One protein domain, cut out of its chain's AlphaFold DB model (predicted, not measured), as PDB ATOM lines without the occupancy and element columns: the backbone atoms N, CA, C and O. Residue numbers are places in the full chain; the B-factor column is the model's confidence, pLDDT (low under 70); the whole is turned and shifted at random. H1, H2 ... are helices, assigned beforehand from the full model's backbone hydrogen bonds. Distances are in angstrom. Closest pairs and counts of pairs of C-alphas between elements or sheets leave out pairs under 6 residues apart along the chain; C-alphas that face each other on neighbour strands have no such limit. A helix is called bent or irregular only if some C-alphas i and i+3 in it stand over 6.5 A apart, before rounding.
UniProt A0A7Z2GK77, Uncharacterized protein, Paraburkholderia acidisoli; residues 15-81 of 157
ATOM      1  N   THR A  15     265.060 116.579 385.215       63.53
ATOM      2  CA  THR A  15     266.488 116.463 384.872       63.53
ATOM      3  C   THR A  15     267.247 117.776 385.070       63.53
ATOM      4  O   THR A  15     268.439 117.757 385.372       63.53
ATOM      5  N   ALA A  16     266.562 118.920 384.963       63.62
ATOM      6  CA  ALA A  16     267.160 120.228 385.213       63.62
ATOM      7  C   ALA A  16     267.466 120.427 386.705       63.62
ATOM      8  O   ALA A  16     268.537 120.924 387.049       63.62
ATOM      9  N   LEU A  17     266.572 119.964 387.581       70.12
ATOM     10  CA  LEU A  17     266.711 120.088 389.033       70.12
ATOM     11  C   LEU A  17     267.816 119.174 389.588       70.12
ATOM     12  O   LEU A  17     268.618 119.608 390.413       70.12
ATOM     13  N   ALA A  18     267.938 117.953 389.056       72.00
ATOM     14  CA  ALA A  18     269.033 117.045 389.400       72.00
ATOM     15  C   ALA A  18     270.407 117.614 388.993       72.00
ATOM     16  O   ALA A  18     271.349 117.605 389.782       72.00
ATOM     17  N   ARG A  19     270.510 118.202 387.791       72.31
ATOM     18  CA  ARG A  19     271.738 118.883 387.335       72.31
ATOM     19  C   ARG A  19     272.043 120.149 388.136       72.31
ATOM     20  O   ARG A  19     273.209 120.501 388.296       72.31
ATOM     21  N   ALA A  20     271.017 120.851 388.618       72.06
ATOM     22  CA  ALA A  20     271.194 122.003 389.494       72.06
ATOM     23  C   ALA A  20     271.743 121.583 390.865       72.06
ATOM     24  O   ALA A  20     272.693 122.200 391.341       72.06
ATOM     25  N   CYS A  21     271.221 120.497 391.444       76.69
ATOM     26  CA  CYS A  21     271.728 119.936 392.700       76.69
ATOM     27  C   CYS A  21     273.178 119.459 392.587       76.69
ATOM     28  O   CYS A  21     273.978 119.762 393.465       76.69
ATOM     29  N   ASP A  22     273.548 118.786 391.496       78.62
ATOM     30  CA  ASP A  22     274.929 118.331 391.283       78.62
ATOM     31  C   ASP A  22     275.912 119.516 391.170       78.62
ATOM     32  O   ASP A  22     276.994 119.526 391.760       78.62
ATOM     33  N   ARG A  23     275.497 120.601 390.502       75.25
ATOM     34  CA  ARG A  23     276.287 121.844 390.457       75.25
ATOM     35  C   ARG A  23     276.371 122.542 391.813       75.25
ATOM     36  O   ARG A  23     277.434 123.059 392.143       75.25
ATOM     37  N   ALA A  24     275.285 122.561 392.586       76.19
ATOM     38  CA  ALA A  24     275.272 123.140 393.928       76.19
ATOM     39  C   ALA A  24     276.161 122.343 394.894       76.19
ATOM     40  O   ALA A  24     276.932 122.933 395.646       76.19
ATOM     41  N   SER A  25     276.128 121.011 394.805       76.06
ATOM     42  CA  SER A  25     277.007 120.104 395.547       76.06
ATOM     43  C   SER A  25     278.481 120.377 395.236       76.06
ATOM     44  O   SER A  25     279.267 120.636 396.150       76.06
ATOM     45  N   ARG A  26     278.852 120.422 393.949       78.56
ATOM     46  CA  ARG A  26     280.229 120.748 393.541       78.56
ATOM     47  C   ARG A  26     280.656 122.138 393.996       78.56
ATOM     48  O   ARG A  26     281.789 122.301 394.430       78.56
ATOM     49  N   ALA A  27     279.770 123.129 393.925       79.56
ATOM     50  CA  ALA A  27     280.061 124.471 394.423       79.56
ATOM     51  C   ALA A  27     280.274 124.485 395.946       79.56
ATOM     52  O   ALA A  27     281.184 125.157 396.422       79.56
ATOM     53  N   GLY A  28     279.496 123.701 396.697       76.00
ATOM     54  CA  GLY A  28     279.646 123.545 398.145       76.00
ATOM     55  C   GLY A  28     281.020 123.005 398.548       76.00
ATOM     56  O   GLY A  28     281.623 123.521 399.486       76.00
ATOM     57  N   VAL A  29     281.559 122.043 397.791       86.81
ATOM     58  CA  VAL A  29     282.912 121.499 398.023       86.81
ATOM     59  C   VAL A  29     283.993 122.575 397.880       86.81
ATOM     60  O   VAL A  29     284.948 122.573 398.649       86.81
ATOM     61  N   TRP A  30     283.836 123.527 396.954       81.00
ATOM     62  CA  TRP A  30     284.759 124.661 396.802       81.00
ATOM     63  C   TRP A  30     284.517 125.785 397.815       81.00
ATOM     64  O   TRP A  30     285.452 126.501 398.174       81.00
ATOM     65  N   LEU A  31     283.285 125.936 398.305       80.31
ATOM     66  CA  LEU A  31     282.950 126.919 399.335       80.31
ATOM     67  C   LEU A  31     283.541 126.546 400.701       80.31
ATOM     68  O   LEU A  31     283.925 127.428 401.465       80.31
ATOM     69  N   LEU A  32     283.622 125.247 400.998       82.25
ATOM     70  CA  LEU A  32     284.097 124.723 402.276       82.25
ATOM     71  C   LEU A  32     285.527 125.176 402.646       82.25
ATOM     72  O   LEU A  32     285.688 125.728 403.735       82.25
ATOM     73  N   PRO A  33     286.561 125.026 401.786       80.38
ATOM     74  CA  PRO A  33     287.908 125.493 402.109       80.38
ATOM     75  C   PRO A  33     287.973 127.016 402.251       80.38
ATOM     76  O   PRO A  33     288.664 127.508 403.137       80.38
ATOM     77  N   LEU A  34     287.221 127.769 401.441       80.75
ATOM     78  CA  LEU A  34     287.117 129.229 401.548       80.75
ATOM     79  C   LEU A  34     286.544 129.661 402.903       80.75
ATOM     80  O   LEU A  34     287.094 130.548 403.556       80.75
ATOM     81  N   PHE A  35     285.468 129.008 403.345       82.00
ATOM     82  CA  PHE A  35     284.840 129.286 404.634       82.00
ATOM     83  C   PHE A  35     285.764 128.919 405.801       82.00
ATOM     84  O   PHE A  35     285.899 129.684 406.756       82.00
ATOM     85  N   TYR A  36     286.457 127.784 405.690       82.75
ATOM     86  CA  TYR A  36     287.442 127.334 406.669       82.75
ATOM     87  C   TYR A  36     288.618 128.317 406.792       82.75
ATOM     88  O   TYR A  36     288.936 128.761 407.892       82.75
ATOM     89  N   LEU A  37     289.213 128.735 405.670       87.00
ATOM     90  CA  LEU A  37     290.275 129.749 405.636       87.00
ATOM     91  C   LEU A  37     289.818 131.080 406.244       87.00
ATOM     92  O   LEU A  37     290.564 131.673 407.020       87.00
ATOM     93  N   GLY A  38     288.594 131.527 405.947       83.19
ATOM     94  CA  GLY A  38     288.020 132.740 406.535       83.19
ATOM     95  C   GLY A  38     287.847 132.648 408.054       83.19
ATOM     96  O   GLY A  38     288.199 133.585 408.772       83.19
ATOM     97  N   PHE A  39     287.372 131.506 408.556       81.12
ATOM     98  CA  PHE A  39     287.212 131.250 409.989       81.12
ATOM     99  C   PHE A  39     288.555 131.263 410.731       81.12
ATOM    100  O   PHE A  39     288.697 131.947 411.747       81.12
ATOM    101  N   PHE A  40     289.564 130.570 410.196       83.44
ATOM    102  CA  PHE A  40     290.910 130.571 410.772       83.44
ATOM    103  C   PHE A  40     291.563 131.940 410.704       83.44
ATOM    104  O   PHE A  40     292.151 132.373 411.693       83.44
ATOM    105  N   ALA A  41     291.427 132.638 409.574       82.31
ATOM    106  CA  ALA A  41     291.907 134.000 409.446       82.31
ATOM    107  C   ALA A  41     291.305 134.867 410.551       82.31
ATOM    108  O   ALA A  41     292.083 135.467 411.278       82.31
ATOM    109  N   MET A  42     289.976 134.852 410.742       76.75
ATOM    110  CA  MET A  42     289.270 135.620 411.778       76.75
ATOM    111  C   MET A  42     289.735 135.278 413.201       76.75
ATOM    112  O   MET A  42     289.991 136.190 413.983       76.75
ATOM    113  N   LEU A  43     289.884 133.991 413.531       81.44
ATOM    114  CA  LEU A  43     290.398 133.531 414.829       81.44
ATOM    115  C   LEU A  43     291.812 134.042 415.105       81.44
ATOM    116  O   LEU A  43     292.090 134.550 416.189       81.44
ATOM    117  N   LEU A  44     292.697 133.918 414.118       80.81
ATOM    118  CA  LEU A  44     294.102 134.314 414.220       80.81
ATOM    119  C   LEU A  44     294.218 135.832 414.367       80.81
ATOM    120  O   LEU A  44     295.004 136.336 415.161       80.81
ATOM    121  N   LEU A  45     293.369 136.546 413.639       74.75
ATOM    122  CA  LEU A  45     293.189 137.981 413.701       74.75
ATOM    123  C   LEU A  45     292.704 138.404 415.121       74.75
ATOM    124  O   LEU A  45     293.341 139.273 415.722       74.75
ATOM    125  N   ILE A  46     291.691 137.747 415.708       74.75
ATOM    126  CA  ILE A  46     291.215 138.003 417.091       74.75
ATOM    127  C   ILE A  46     292.324 137.758 418.118       74.75
ATOM    128  O   ILE A  46     292.491 138.527 419.063       74.75
ATOM    129  N   TRP A  47     293.098 136.690 417.923       77.50
ATOM    130  CA  TRP A  47     294.210 136.337 418.800       77.50
ATOM    131  C   TRP A  47     295.359 137.346 418.742       77.50
ATOM    132  O   TRP A  47     296.029 137.576 419.746       77.50
ATOM    133  N   ARG A  48     295.618 137.943 417.572       75.69
ATOM    134  CA  ARG A  48     296.818 138.763 417.361       75.69
ATOM    135  C   ARG A  48     296.681 140.210 417.830       75.69
ATOM    136  O   ARG A  48     297.701 140.844 418.087       75.69
ATOM    137  N   ALA A  49     295.467 140.751 417.908       65.50
ATOM    138  CA  ALA A  49     295.257 142.140 418.301       65.50
ATOM    139  C   ALA A  49     293.872 142.333 418.945       65.50
ATOM    140  O   ALA A  49     292.904 142.594 418.234       65.50
ATOM    141  N   PRO A  50     293.760 142.303 420.286       64.12
ATOM    142  CA  PRO A  50     292.514 142.642 420.981       64.12
ATOM    143  C   PRO A  50     292.173 144.148 420.917       64.12
ATOM    144  O   PRO A  50     291.185 144.589 421.498       64.12
ATOM    145  N   GLY A  51     292.988 144.961 420.233       65.31
ATOM    146  CA  GLY A  51     292.799 146.404 420.097       65.31
ATOM    147  C   GLY A  51     291.773 146.779 419.022       65.31
ATOM    148  O   GLY A  51     291.721 146.177 417.952       65.31
ATOM    149  N   ALA A  52     290.994 147.833 419.282       57.00
ATOM    150  CA  ALA A  52     289.862 148.317 418.478       57.00
ATOM    151  C   ALA A  52     290.108 148.490 416.959       57.00
ATOM    152  O   ALA A  52     289.152 148.472 416.184       57.00
ATOM    153  N   ALA A  53     291.366 148.578 416.509       61.00
ATOM    154  CA  ALA A  53     291.746 148.596 415.091       61.00
ATOM    155  C   ALA A  53     291.299 147.341 414.310       61.00
ATOM    156  O   ALA A  53     291.216 147.360 413.083       61.00
ATOM    157  N   PHE A  54     290.970 146.265 415.023       64.81
ATOM    158  CA  PHE A  54     290.523 144.992 414.477       64.81
ATOM    159  C   PHE A  54     289.142 145.003 413.806       64.81
ATOM    160  O   PHE A  54     288.868 144.234 412.882       64.81
ATOM    161  N   TRP A  55     288.251 145.876 414.266       64.31
ATOM    162  CA  TRP A  55     286.852 145.858 413.842       64.31
ATOM    163  C   TRP A  55     286.671 146.289 412.384       64.31
ATOM    164  O   TRP A  55     285.777 145.795 411.700       64.31
ATOM    165  N   LEU A  56     287.542 147.163 411.880       68.69
ATOM    166  CA  LEU A  56     287.490 147.665 410.506       68.69
ATOM    167  C   LEU A  56     287.770 146.575 409.457       68.69
ATOM    168  O   LEU A  56     286.918 146.366 408.595       68.69
ATOM    169  N   PRO A  57     288.888 145.825 409.511       69.44
ATOM    170  CA  PRO A  57     289.114 144.739 408.563       69.44
ATOM    171  C   PRO A  57     288.122 143.589 408.763       69.44
ATOM    172  O   PRO A  57     287.718 142.977 407.780       69.44
ATOM    173  N   ALA A  58     287.678 143.320 409.997       71.50
ATOM    174  CA  ALA A  58     286.675 142.291 410.260       71.50
ATOM    175  C   ALA A  58     285.323 142.627 409.610       71.50
ATOM    176  O   ALA A  58     284.750 141.790 408.918       71.50
ATOM    177  N   THR A  59     284.838 143.862 409.767       75.69
ATOM    178  CA  THR A  59     283.596 144.320 409.119       75.69
ATOM    179  C   THR A  59     283.745 144.441 407.603       75.69
ATOM    180  O   THR A  59     282.823 144.091 406.873       75.69
ATOM    181  N   ALA A  60     284.912 144.854 407.102       75.00
ATOM    182  CA  ALA A  60     285.193 144.860 405.669       75.00
ATOM    183  C   ALA A  60     285.203 143.439 405.079       75.00
ATOM    184  O   ALA A  60     284.640 143.215 404.007       75.00
ATOM    185  N   ALA A  61     285.785 142.466 405.785       74.12
ATOM    186  CA  ALA A  61     285.811 141.071 405.361       74.12
ATOM    187  C   ALA A  61     284.413 140.437 405.384       74.12
ATOM    188  O   ALA A  61     284.067 139.705 404.457       74.12
ATOM    189  N   THR A  62     283.580 140.741 406.384       79.69
ATOM    190  CA  THR A  62     282.192 140.253 406.412       79.69
ATOM    191  C   THR A  62     281.343 140.901 405.319       79.69
ATOM    192  O   THR A  62     280.583 140.195 404.654       79.69
ATOM    193  N   LEU A  63     281.507 142.200 405.046       79.19
ATOM    194  CA  LEU A  63     280.862 142.879 403.913       79.19
ATOM    195  C   LEU A  63     281.304 142.299 402.565       79.19
ATOM    196  O   LEU A  63     280.464 141.965 401.731       79.19
ATOM    197  N   ALA A  64     282.605 142.111 402.354       76.56
ATOM    198  CA  ALA A  64     283.126 141.524 401.121       76.56
ATOM    199  C   ALA A  64     282.674 140.063 400.948       76.56
ATOM    200  O   ALA A  64     282.283 139.654 399.851       76.56
ATOM    201  N   GLY A  65     282.671 139.285 402.034       78.44
ATOM    202  CA  GLY A  65     282.208 137.900 402.044       78.44
ATOM    203  C   GLY A  65     280.718 137.789 401.730       78.44
ATOM    204  O   GLY A  65     280.331 137.037 400.837       78.44
ATOM    205  N   THR A  66     279.883 138.589 402.396       79.88
ATOM    206  CA  THR A  66     278.434 138.626 402.134       79.88
ATOM    207  C   THR A  66     278.134 139.057 400.701       79.88
ATOM    208  O   THR A  66     277.379 138.368 400.015       79.88
ATOM    209  N   MET A  67     278.780 140.113 400.198       77.06
ATOM    210  CA  MET A  67     278.642 140.540 398.799       77.06
ATOM    211  C   MET A  67     279.063 139.449 397.811       77.06
ATOM    212  O   MET A  67     278.384 139.238 396.808       77.06
ATOM    213  N   SER A  68     280.132 138.707 398.106       80.12
ATOM    214  CA  SER A  68     280.601 137.607 397.253       80.12
ATOM    215  C   SER A  68     279.607 136.443 397.209       80.12
ATOM    216  O   SER A  68     279.334 135.905 396.134       80.12
ATOM    217  N   VAL A  69     279.014 136.082 398.352       82.62
ATOM    218  CA  VAL A  69     277.969 135.047 398.428       82.62
ATOM    219  C   VAL A  69     276.728 135.474 397.643       82.62
ATOM    220  O   VAL A  69     276.226 134.700 396.826       82.62
ATOM    221  N   TRP A  70     276.264 136.713 397.819       76.25
ATOM    222  CA  TRP A  70     275.134 137.246 397.056       76.25
ATOM    223  C   TRP A  70     275.427 137.307 395.554       76.25
ATOM    224  O   TRP A  70     274.588 136.891 394.755       76.25
ATOM    225  N   ALA A  71     276.622 137.737 395.148       78.69
ATOM    226  CA  ALA A  71     277.026 137.751 393.744       78.69
ATOM    227  C   ALA A  71     277.011 136.342 393.131       78.69
ATOM    228  O   ALA A  71     276.499 136.162 392.026       78.69
ATOM    229  N   LEU A  72     277.498 135.330 393.858       76.50
ATOM    230  CA  LEU A  72     277.435 133.926 393.440       76.50
ATOM    231  C   LEU A  72     275.990 133.422 393.327       76.50
ATOM    232  O   LEU A  72     275.662 132.726 392.363       76.50
ATOM    233  N   LEU A  73     275.106 133.803 394.253       79.56
ATOM    234  CA  LEU A  73     273.676 133.491 394.172       79.56
ATOM    235  C   LEU A  73     273.026 134.131 392.937       79.56
ATOM    236  O   LEU A  73     272.321 133.449 392.200       79.56
ATOM    237  N   PHE A  74     273.317 135.397 392.631       77.38
ATOM    238  CA  PHE A  74     272.808 136.053 391.420       77.38
ATOM    239  C   PHE A  74     273.403 135.469 390.126       77.38
ATOM    240  O   PHE A  74     272.698 135.302 389.127       77.38
ATOM    241  N   LEU A  75     274.686 135.104 390.123       73.31
ATOM    242  CA  LEU A  75     275.352 134.441 388.995       73.31
ATOM    243  C   LEU A  75     274.794 133.041 388.736       73.31
ATOM    244  O   LEU A  75     274.632 132.635 387.586       73.31
ATOM    245  N   THR A  76     274.488 132.294 389.791       73.19
ATOM    246  CA  THR A  76     273.861 130.977 389.652       73.19
ATOM    247  C   THR A  76     272.404 131.123 389.223       73.19
ATOM    248  O   THR A  76     272.016 130.510 388.231       73.19
ATOM    249  N   ALA A  77     271.631 132.011 389.853       65.69
ATOM    250  CA  ALA A  77     270.249 132.301 389.474       65.69
ATOM    251  C   ALA A  77     270.121 132.752 388.007       65.69
ATOM    252  O   ALA A  77     269.280 132.235 387.276       65.69
ATOM    253  N   SER A  78     271.004 133.634 387.528       65.75
ATOM    254  CA  SER A  78     271.011 134.084 386.125       65.75
ATOM    255  C   SER A  78     271.397 132.995 385.117       65.75
ATOM    256  O   SER A  78     271.011 133.082 383.953       65.75
ATOM    257  N   ARG A  79     272.121 131.950 385.539       63.94
ATOM    258  CA  ARG A  79     272.429 130.779 384.696       63.94
ATOM    259  C   ARG A  79     271.311 129.738 384.656       63.94
ATOM    260  O   ARG A  79     271.301 128.927 383.731       63.94
ATOM    261  N   PHE A  80     270.414 129.734 385.641       57.31
ATOM    262  CA  PHE A  80     269.242 128.852 385.677       57.31
ATOM    263  C   PHE A  80     267.952 129.541 385.222       57.31
ATOM    264  O   PHE A  80     266.966 128.852 384.964       57.31
ATOM    265  N   ALA A  81     267.961 130.867 385.069       49.88
ATOM    266  CA  ALA A  81     266.886 131.581 384.404       49.88
ATOM    267  C   ALA A  81     266.776 131.094 382.943       49.88
ATOM    268  O   ALA A  81     267.779 131.110 382.217       49.88
TER     269      ALA A  81
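Overview. This is residues 15 to 81 of the 157 residues of an uncharacterized protein of Paraburkholderia acidisoli (UniProt A0A7Z2GK77). The model is a long helical hairpin: H1, the longer helix, gently kinked, runs the length of a rod, and H2 folds back beside it nearly antiparallel. The two helices come close only near the turn that joins them, and residues 47 to 53, at that turn, stand free. The printed part has 67 residues with two named helices, H1 then H2, and no named strand; the class is all helix. It is only just loose, close to extended, with a radius of gyration of the C-alphas of 16.0 A, and the C-alphas span 53 by 19 by 9 A.

Along the chain. H1, residues 15 to 48, is 49.7 A long, from C-alpha 15 at (266.488, 116.463, 384.872) to C-alpha 48 at (296.818, 138.763, 417.361). It has a kink of 30 degrees near residue 30. It is neither bent nor irregular, but only just: C-alphas 30 and 33 are 6.2 A apart. H2, residues 52 to 80, is 43.4 A long and ends with C-alpha 80 at (269.242, 128.852, 385.677). It too is neither bent nor irregular, but only just: C-alphas 53 and 56 are 6.3 A apart.

Arrangement. H1 and H2 form a helical hairpin and run opposite ways at a shallow tilt of 6 degrees, 12.7 A from centre to centre. They only just touch, with 3 pairs of C-alphas within 8 A. H1 touches H2 with residues 42 to 46 alone, and H2 touches H1 with residues 54 to 58 alone; the closest C-alphas, of Met 42 and Ala 58, are 7.3 A apart. Of the O i to N i+4 pairs, 28 of 30 in H1 and 23 of 25 in H2 are within hydrogen-bond range.

Size, cuts and confidence. The C-alphas farthest apart, of Thr 15 and Gly 51, are 53.2 A apart, while those of Thr 15 and Ala 81 are 15.1 A apart. The link from H1 to H2 is tight, and the printed part has no cut. The mean pLDDT of the printed part is 74.5; it is under 70 at residues 15 to 16, 49 to 57 and 77 to 81.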